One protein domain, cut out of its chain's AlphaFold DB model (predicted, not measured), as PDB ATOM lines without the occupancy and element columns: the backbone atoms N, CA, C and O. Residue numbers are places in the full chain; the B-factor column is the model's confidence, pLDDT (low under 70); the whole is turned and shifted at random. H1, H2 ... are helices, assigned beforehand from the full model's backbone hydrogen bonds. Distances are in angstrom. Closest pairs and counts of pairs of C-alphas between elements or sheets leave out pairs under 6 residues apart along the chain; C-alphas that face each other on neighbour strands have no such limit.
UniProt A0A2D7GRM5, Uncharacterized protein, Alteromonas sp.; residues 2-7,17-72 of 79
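AT A GLANCE: This is residues 2 to 7 and 17 to 72 of the 79 residues of an uncharacterized protein of Alteromonas sp. (UniProt A0A2D7GRM5). Look first at a long helical hairpin: H4, the longest helix, and H3 run side by side in opposite ways, with a small helix at each end of the pair. H1 packs on the first part of H4, at the end where the hairpin turns, and H2 lies by the first residues of H3, at the other end. The printed part has 62 residues with four named helices, H1, H2, H3 and H4 in that order, and no named strand; its class is all helix. The outline is elongated, 37 by 19 by 16 A, yet the whole is only just compact, close to loose, with a radius of gyration of the C-alphas of 12.4 A.

HOW THE PARTS SIT: Begin with H4, residues 54 to 72, and H3, residues 35 to 50. The two touch, with Phe 48 and Gln 57 as their closest C-alphas, 4.7 A apart. They form a helical hairpin at a shallow tilt of 11 degrees, opposite ways. Go next to H1, residues 3 to 7, which touches H4 at residues 54 to 59 alone; the closest C-alphas are those of Tyr 3 and Ala 55, 4.9 A apart. Then look at H2, residues 21 to 27, which only just touches H3, with 3 pairs of C-alphas within 8 A; H3 touches H2 with residues 35 to 38 alone. Their closest C-alphas, those of Leu 21 and Val 38, are 6.2 A apart, and the lines of H2 and H3 stand at 70.1 degrees, only just about perpendicular. H1 is apart from H2 and from H3, and H2 is apart from H4. In H1, H2, H3 and H4 every O i to N i+4 pair is within hydrogen-bond range.

IN THESE COORDINATES: Find C-alpha 54 at (-6.366, 36.237, 38.725); from there H4 runs 26.7 A to C-alpha 72 at (2.200, 48.558, 16.592). H3 starts at C-alpha 35, at (-8.566, 57.846, 20.071), and covers 22.1 A to Arg 50. H2 goes from Leu 21 to Met 27, and H1 from Tyr 3 to Phe 7.

THE WHOLE: The two C-alphas farthest apart, those of Arg 5 and Ser 32, are 37.2 A from each other. Residues 8 to 16 are not printed, and C-alphas 7 and 17 stand 22.3 A apart across this cut, which falls in the link from H1 to H2. Of the links that are printed whole, H2 to H3 is short, with 7 residues, and H3 to H4 is tight, with 3. The mean pLDDT of the printed part is 94.9, and no printed residue is under 70.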
ATOM      1  N   ASN A   2      -4.039  28.119  28.912       87.88
ATOM      2  CA  ASN A   2      -5.097  27.805  29.884       87.88
ATOM      3  C   ASN A   2      -4.890  28.624  31.170       87.88
ATOM      4  O   ASN A   2      -4.231  28.169  32.097       87.88
ATOM      5  N   TYR A   3      -5.440  29.840  31.215       90.12
ATOM      6  CA  TYR A   3      -5.256  30.766  32.340       90.12
ATOM      7  C   TYR A   3      -5.709  30.197  33.683       90.12
ATOM      8  O   TYR A   3      -5.042  30.412  34.690       90.12
ATOM      9  N   LYS A   4      -6.808  29.434  33.701       87.56
ATOM     10  CA  LYS A   4      -7.311  28.823  34.932       87.56
ATOM     11  C   LYS A   4      -6.248  27.906  35.533       87.56
ATOM     12  O   LYS A   4      -5.847  28.120  36.663       87.56
ATOM     13  N   ARG A   5      -5.681  26.987  34.747       91.12
ATOM     14  CA  ARG A   5      -4.664  26.035  35.231       91.12
ATOM     15  C   ARG A   5      -3.442  26.700  35.889       91.12
ATOM     16  O   ARG A   5      -2.912  26.151  36.844       91.12
ATOM     17  N   TYR A   6      -2.979  27.842  35.380       91.25
ATOM     18  CA  TYR A   6      -1.737  28.481  35.853       91.25
ATOM     19  C   TYR A   6      -1.942  29.540  36.940       91.25
ATOM     20  O   TYR A   6      -0.977  29.926  37.615       91.25
ATOM     21  N   PHE A   7      -3.166  30.048  37.078       92.56
ATOM     22  CA  PHE A   7      -3.456  31.211  37.911       92.56
ATOM     23  C   PHE A   7      -4.637  31.024  38.868       92.56
ATOM     24  O   PHE A   7      -4.941  31.962  39.603       92.56
ATOM     25  N   ALA A  17      -4.464  52.137  36.211       97.19
ATOM     26  CA  ALA A  17      -5.039  53.394  35.750       97.19
ATOM     27  C   ALA A  17      -5.409  53.319  34.260       97.19
ATOM     28  O   ALA A  17      -4.744  52.641  33.474       97.19
ATOM     29  N   LEU A  18      -6.468  54.037  33.882       97.50
ATOM     30  CA  LEU A  18      -6.759  54.310  32.476       97.50
ATOM     31  C   LEU A  18      -5.778  55.361  31.954       97.50
ATOM     32  O   LEU A  18      -5.297  56.200  32.717       97.50
ATOM     33  N   VAL A  19      -5.490  55.316  30.658       96.69
ATOM     34  CA  VAL A  19      -4.507  56.197  30.017       96.69
ATOM     35  C   VAL A  19      -5.176  57.120  29.008       96.69
ATOM     36  O   VAL A  19      -6.201  56.779  28.424       96.69
ATOM     37  N   ASN A  20      -4.590  58.291  28.783       96.88
ATOM     38  CA  ASN A  20      -4.947  59.155  27.659       96.88
ATOM     39  C   ASN A  20      -3.967  58.942  26.487       96.88
ATOM     40  O   ASN A  20      -3.021  58.157  26.595       96.88
ATOM     41  N   LEU A  21      -4.183  59.656  25.376       94.38
ATOM     42  CA  LEU A  21      -3.320  59.620  24.186       94.38
ATOM     43  C   LEU A  21      -1.839  59.846  24.511       94.38
ATOM     44  O   LEU A  21      -0.993  59.058  24.093       94.38
ATOM     45  N   ASN A  22      -1.531  60.886  25.286       94.94
ATOM     46  CA  ASN A  22      -0.155  61.262  25.612       94.94
ATOM     47  C   ASN A  22       0.534  60.180  26.446       94.94
ATOM     48  O   ASN A  22       1.671  59.803  26.169       94.94
ATOM     49  N   THR A  23      -0.169  59.637  27.441       96.44
ATOM     50  CA  THR A  23       0.345  58.554  28.280       96.44
ATOM     51  C   THR A  23       0.572  57.284  27.464       96.44
ATOM     52  O   THR A  23       1.639  56.685  27.574       96.44
ATOM     53  N   LEU A  24      -0.381  56.891  26.610       94.56
ATOM     54  CA  LEU A  24      -0.220  55.709  25.761       94.56
ATOM     55  C   LEU A  24       0.946  55.891  24.781       94.56
ATOM     56  O   LEU A  24       1.775  54.997  24.635       94.56
ATOM     57  N   SER A  25       1.061  57.068  24.164       93.62
ATOM     58  CA  SER A  25       2.182  57.405  23.285       93.62
ATOM     59  C   SER A  25       3.530  57.286  24.003       93.62
ATOM     60  O   SER A  25       4.437  56.610  23.511       93.62
ATOM     61  N   ALA A  26       3.646  57.850  25.209       94.25
ATOM     62  CA  ALA A  26       4.859  57.769  26.019       94.25
ATOM     63  C   ALA A  26       5.245  56.317  26.357       94.25
ATOM     64  O   ALA A  26       6.414  55.948  26.241       94.25
ATOM     65  N   MET A  27       4.269  55.464  26.694       93.50
ATOM     66  CA  MET A  27       4.502  54.040  26.982       93.50
ATOM     67  C   MET A  27       5.088  53.272  25.790       93.50
ATOM     68  O   MET A  27       5.848  52.323  25.980       93.50
ATOM     69  N   PHE A  28       4.773  53.691  24.562       92.19
ATOM     70  CA  PHE A  28       5.234  53.050  23.329       92.19
ATOM     71  C   PHE A  28       6.217  53.931  22.547       92.19
ATOM     72  O   PHE A  28       6.147  54.023  21.321       92.19
ATOM     73  N   ARG A  29       7.177  54.537  23.263       91.19
ATOM     74  CA  ARG A  29       8.329  55.272  22.697       91.19
ATOM     75  C   ARG A  29       7.932  56.445  21.790       91.19
ATOM     76  O   ARG A  29       8.560  56.677  20.762       91.19
ATOM     77  N   GLY A  30       6.879  57.169  22.161       86.19
ATOM     78  CA  GLY A  30       6.409  58.349  21.432       86.19
ATOM     79  C   GLY A  30       5.644  58.030  20.147       86.19
ATOM     80  O   GLY A  30       5.463  58.905  19.304       86.19
ATOM     81  N   ARG A  31       5.192  56.784  19.957       88.56
ATOM     82  CA  ARG A  31       4.371  56.418  18.797       88.56
ATOM     83  C   ARG A  31       3.025  57.143  18.841       88.56
ATOM     84  O   ARG A  31       2.410  57.252  19.901       88.56
ATOM     85  N   SER A  32       2.558  57.618  17.692       88.69
ATOM     86  CA  SER A  32       1.229  58.216  17.563       88.69
ATOM     87  C   SER A  32       0.157  57.128  17.584       88.69
ATOM     88  O   SER A  32       0.286  56.117  16.893       88.69
ATOM     89  N   PHE A  33      -0.898  57.363  18.356       91.88
ATOM     90  CA  PHE A  33      -2.107  56.545  18.397       91.88
ATOM     91  C   PHE A  33      -3.312  57.441  18.138       91.88
ATOM     92  O   PHE A  33      -3.255  58.644  18.391       91.88
ATOM     93  N   ASP A  34      -4.395  56.853  17.651       93.06
ATOM     94  CA  ASP A  34      -5.691  57.510  17.572       93.06
ATOM     95  C   ASP A  34      -6.505  57.284  18.858       93.06
ATOM     96  O   ASP A  34      -6.128  56.538  19.773       93.06
ATOM     97  N   LEU A  35      -7.638  57.984  18.949       94.12
ATOM     98  CA  LEU A  35      -8.566  57.846  20.071       94.12
ATOM     99  C   LEU A  35      -9.151  56.430  20.158       94.12
ATOM    100  O   LEU A  35      -9.420  55.956  21.261       94.12
ATOM    101  N   GLU A  36      -9.325  55.747  19.025       94.81
ATOM    102  CA  GLU A  36      -9.841  54.378  18.984       94.81
ATOM    103  C   GLU A  36      -8.890  53.405  19.690       94.81
ATOM    104  O   GLU A  36      -9.321  52.644  20.562       94.81
ATOM    105  N   ALA A  37      -7.586  53.495  19.423       95.19
ATOM    106  CA  ALA A  37      -6.581  52.667  20.071       95.19
ATOM    107  C   ALA A  37      -6.513  52.899  21.585       95.19
ATOM    108  O   ALA A  37      -6.397  51.942  22.355       95.19
ATOM    109  N   VAL A  38      -6.639  54.154  22.032       96.62
ATOM    110  CA  VAL A  38      -6.714  54.482  23.465       96.62
ATOM    111  C   VAL A  38      -7.975  53.902  24.100       96.62
ATOM    112  O   VAL A  38      -7.906  53.314  25.183       96.62
ATOM    113  N   ASN A  39      -9.122  54.031  23.435       97.62
ATOM    114  CA  ASN A  39     -10.392  53.509  23.930       97.62
ATOM    115  C   ASN A  39     -10.361  51.986  24.061       97.62
ATOM    116  O   ASN A  39     -10.750  51.456  25.104       97.62
ATOM    117  N   GLU A  40      -9.839  51.279  23.061       97.75
ATOM    118  CA  GLU A  40      -9.737  49.822  23.099       97.75
ATOM    119  C   GLU A  40      -8.704  49.363  24.146       97.75
ATOM    120  O   GLU A  40      -8.987  48.464  24.942       97.75
ATOM    121  N   TYR A  41      -7.559  50.044  24.278       97.75
ATOM    122  CA  TYR A  41      -6.607  49.788  25.369       97.75
ATOM    123  C   TYR A  41      -7.266  49.938  26.753       97.75
ATOM    124  O   TYR A  41      -7.118  49.086  27.643       97.75
ATOM    125  N   ASN A  42      -8.031  51.012  26.948       98.31
ATOM    126  CA  ASN A  42      -8.743  51.280  28.195       98.31
ATOM    127  C   ASN A  42      -9.907  50.314  28.427       98.31
ATOM    128  O   ASN A  42     -10.199  49.981  29.576       98.31
ATOM    129  N   ARG A  43     -10.545  49.798  27.375       98.44
ATOM    130  CA  ARG A  43     -11.561  48.743  27.475       98.44
ATOM    131  C   ARG A  43     -10.972  47.473  28.084       98.44
ATOM    132  O   ARG A  43     -11.552  46.925  29.025       98.44
ATOM    133  N   TRP A  44      -9.798  47.039  27.623       98.31
ATOM    134  CA  TRP A  44      -9.099  45.895  28.217       98.31
ATOM    135  C   TRP A  44      -8.638  46.172  29.647       98.31
ATOM    136  O   TRP A  44      -8.779  45.313  30.518       98.31
ATOM    137  N   THR A  45      -8.177  47.392  29.923       98.25
ATOM    138  CA  THR A  45      -7.799  47.817  31.281       98.25
ATOM    139  C   THR A  45      -9.000  47.807  32.235       98.25
ATOM    140  O   THR A  45      -8.911  47.312  33.358       98.25
ATOM    141  N   ASN A  46     -10.175  48.241  31.777       98.50
ATOM    142  CA  ASN A  46     -11.424  48.130  32.528       98.50
ATOM    143  C   ASN A  46     -11.828  46.672  32.765       98.50
ATOM    144  O   ASN A  46     -12.246  46.326  33.871       98.50
ATOM    145  N   ARG A  47     -11.674  45.797  31.765       98.19
ATOM    146  CA  ARG A  47     -11.927  44.356  31.921       98.19
ATOM    147  C   ARG A  47     -11.008  43.737  32.973       98.19
ATOM    148  O   ARG A  47     -11.487  43.006  33.833       98.19
ATOM    149  N   PHE A  48      -9.724  44.088  32.957       98.38
ATOM    150  CA  PHE A  48      -8.759  43.697  33.984       98.38
ATOM    151  C   PHE A  48      -9.168  44.197  35.383       98.38
ATOM    152  O   PHE A  48      -9.155  43.431  36.343       98.38
ATOM    153  N   ASN A  49      -9.594  45.457  35.504       98.25
ATOM    154  CA  ASN A  49     -10.004  46.044  36.783       98.25
ATOM    155  C   ASN A  49     -11.302  45.439  37.347       98.25
ATOM    156  O   ASN A  49     -11.509  45.462  38.564       98.25
ATOM    157  N   ARG A  50     -12.177  44.925  36.472       98.00
ATOM    158  CA  ARG A  50     -13.455  44.281  36.822       98.00
ATOM    159  C   ARG A  50     -13.343  42.770  37.038       98.00
ATOM    160  O   ARG A  50     -14.237  42.200  37.650       98.00
ATOM    161  N   ALA A  51     -12.273  42.137  36.559       96.94
ATOM    162  CA  ALA A  51     -12.038  40.703  36.704       96.94
ATOM    163  C   ALA A  51     -12.078  40.270  38.175       96.94
ATOM    164  O   ALA A  51     -11.448  40.902  39.033       96.94
ATOM    165  N   THR A  52     -12.793  39.186  38.467       95.62
ATOM    166  CA  THR A  52     -12.972  38.658  39.829       95.62
ATOM    167  C   THR A  52     -11.911  37.624  40.179       95.62
ATOM    168  O   THR A  52     -11.677  37.366  41.357       95.62
ATOM    169  N   THR A  53     -11.209  37.087  39.177       95.56
ATOM    170  CA  THR A  53     -10.145  36.093  39.362       95.56
ATOM    171  C   THR A  53      -8.812  36.548  38.767       95.56
ATOM    172  O   THR A  53      -8.754  37.357  37.837       95.56
ATOM    173  N   ARG A  54      -7.706  35.987  39.275       97.31
ATOM    174  CA  ARG A  54      -6.366  36.237  38.725       97.31
ATOM    175  C   ARG A  54      -6.223  35.728  37.287       97.31
ATOM    176  O   ARG A  54      -5.573  36.377  36.473       97.31
ATOM    177  N   ALA A  55      -6.873  34.611  36.957       96.25
ATOM    178  CA  ALA A  55      -6.893  34.056  35.605       96.25
ATOM    179  C   ALA A  55      -7.571  34.996  34.590       96.25
ATOM    180  O   ALA A  55      -7.078  35.166  33.476       96.25
ATOM    181  N   GLU A  56      -8.677  35.639  34.970       96.12
ATOM    182  CA  GLU A  56      -9.345  36.634  34.123       96.12
ATOM    183  C   GLU A  56      -8.501  37.894  33.924       96.12
ATOM    184  O   GLU A  56      -8.471  38.436  32.819       96.12
ATOM    185  N   GLN A  57      -7.793  38.335  34.968       97.56
ATOM    186  CA  GLN A  57      -6.842  39.441  34.863       97.56
ATOM    187  C   GLN A  57      -5.745  39.133  33.841       97.56
ATOM    188  O   GLN A  57      -5.506  39.941  32.951       97.56
ATOM    189  N   GLU A  58      -5.124  37.956  33.922       97.25
ATOM    190  CA  GLU A  58      -4.082  37.545  32.970       97.25
ATOM    191  C   GLU A  58      -4.608  37.447  31.541       97.25
ATOM    192  O   GLU A  58      -3.976  37.937  30.608       97.25
ATOM    193  N   ARG A  59      -5.818  36.907  31.361       96.50
ATOM    194  CA  ARG A  59      -6.462  36.891  30.047       96.50
ATOM    195  C   ARG A  59      -6.656  38.307  29.501       96.50
ATOM    196  O   ARG A  59      -6.387  38.541  28.331       96.50
ATOM    197  N   ALA A  60      -7.125  39.247  30.322       97.75
ATOM    198  CA  ALA A  60      -7.319  40.631  29.891       97.75
ATOM    199  C   ALA A  60      -5.993  41.328  29.536       97.75
ATOM    200  O   ALA A  60      -5.956  42.087  28.569       97.75
ATOM    201  N   LEU A  61      -4.912  41.052  30.276       97.38
ATOM    202  CA  LEU A  61      -3.575  41.568  29.966       97.38
ATOM    203  C   LEU A  61      -3.038  41.008  28.646       97.38
ATOM    204  O   LEU A  61      -2.519  41.777  27.839       97.38
ATOM    205  N   ASP A  62      -3.204  39.707  28.403       97.06
ATOM    206  CA  ASP A  62      -2.755  39.073  27.163       97.06
ATOM    207  C   ASP A  62      -3.532  39.592  25.943       97.06
ATOM    208  O   ASP A  62      -2.930  39.948  24.933       97.06
ATOM    209  N   GLU A  63      -4.859  39.740  26.036       97.56
ATOM    210  CA  GLU A  63      -5.648  40.337  24.947       97.56
ATOM    211  C   GLU A  63      -5.250  41.799  24.687       97.56
ATOM    212  O   GLU A  63      -5.086  42.194  23.531       97.56
ATOM    213  N   ARG A  64      -4.996  42.589  25.743       97.44
ATOM    214  CA  ARG A  64      -4.476  43.960  25.599       97.44
ATOM    215  C   ARG A  64      -3.125  43.973  24.890       97.44
ATOM    216  O   ARG A  64      -2.909  44.796  24.003       97.44
ATOM    217  N   GLN A  65      -2.224  43.065  25.258       95.94
ATOM    218  CA  GLN A  65      -0.904  42.959  24.642       95.94
ATOM    219  C   GLN A  65      -1.010  42.560  23.168       95.94
ATOM    220  O   GLN A  65      -0.371  43.180  22.320       95.94
ATOM    221  N   ARG A  66      -1.844  41.571  22.834       95.69
ATOM    222  CA  ARG A  66      -2.098  41.160  21.444       95.69
ATOM    223  C   ARG A  66      -2.672  42.294  20.610       95.69
ATOM    224  O   ARG A  66      -2.252  42.473  19.469       95.69
ATOM    225  N   PHE A  67      -3.613  43.052  21.168       95.31
ATOM    226  CA  PHE A  67      -4.143  44.248  20.525       95.31
ATOM    227  C   PHE A  67      -3.023  45.255  20.238       95.31
ATOM    228  O   PHE A  67      -2.836  45.638  19.087       95.31
ATOM    229  N   MET A  68      -2.214  45.605  21.244       94.62
ATOM    230  CA  MET A  68      -1.122  46.562  21.054       94.62
ATOM    231  C   MET A  68      -0.085  46.079  20.045       94.62
ATOM    232  O   MET A  68       0.364  46.873  19.227       94.62
ATOM    233  N   LEU A  69       0.256  44.789  20.029       93.31
ATOM    234  CA  LEU A  69       1.141  44.227  19.009       93.31
ATOM    235  C   LEU A  69       0.562  44.403  17.600       93.31
ATOM    236  O   LEU A  69       1.290  44.807  16.701       93.31
ATOM    237  N   LYS A  70      -0.744  44.178  17.404       91.88
ATOM    238  CA  LYS A  70      -1.396  44.421  16.107       91.88
ATOM    239  C   LYS A  70      -1.343  45.894  15.712       91.88
ATOM    240  O   LYS A  70      -0.960  46.189  14.590       91.88
ATOM    241  N   VAL A  71      -1.665  46.810  16.625       90.88
ATOM    242  CA  VAL A  71      -1.620  48.261  16.358       90.88
ATOM    243  C   VAL A  71      -0.193  48.732  16.066       90.88
ATOM    244  O   VAL A  71       0.035  49.577  15.203       90.88
ATOM    245  N   ILE A  72       0.798  48.176  16.765       88.81
ATOM    246  CA  ILE A  72       2.200  48.558  16.592       88.81
ATOM    247  C   ILE A  72       2.768  47.995  15.283       88.81
ATOM    248  O   ILE A  72       3.486  48.696  14.571       88.81
TER     249      ILE A  72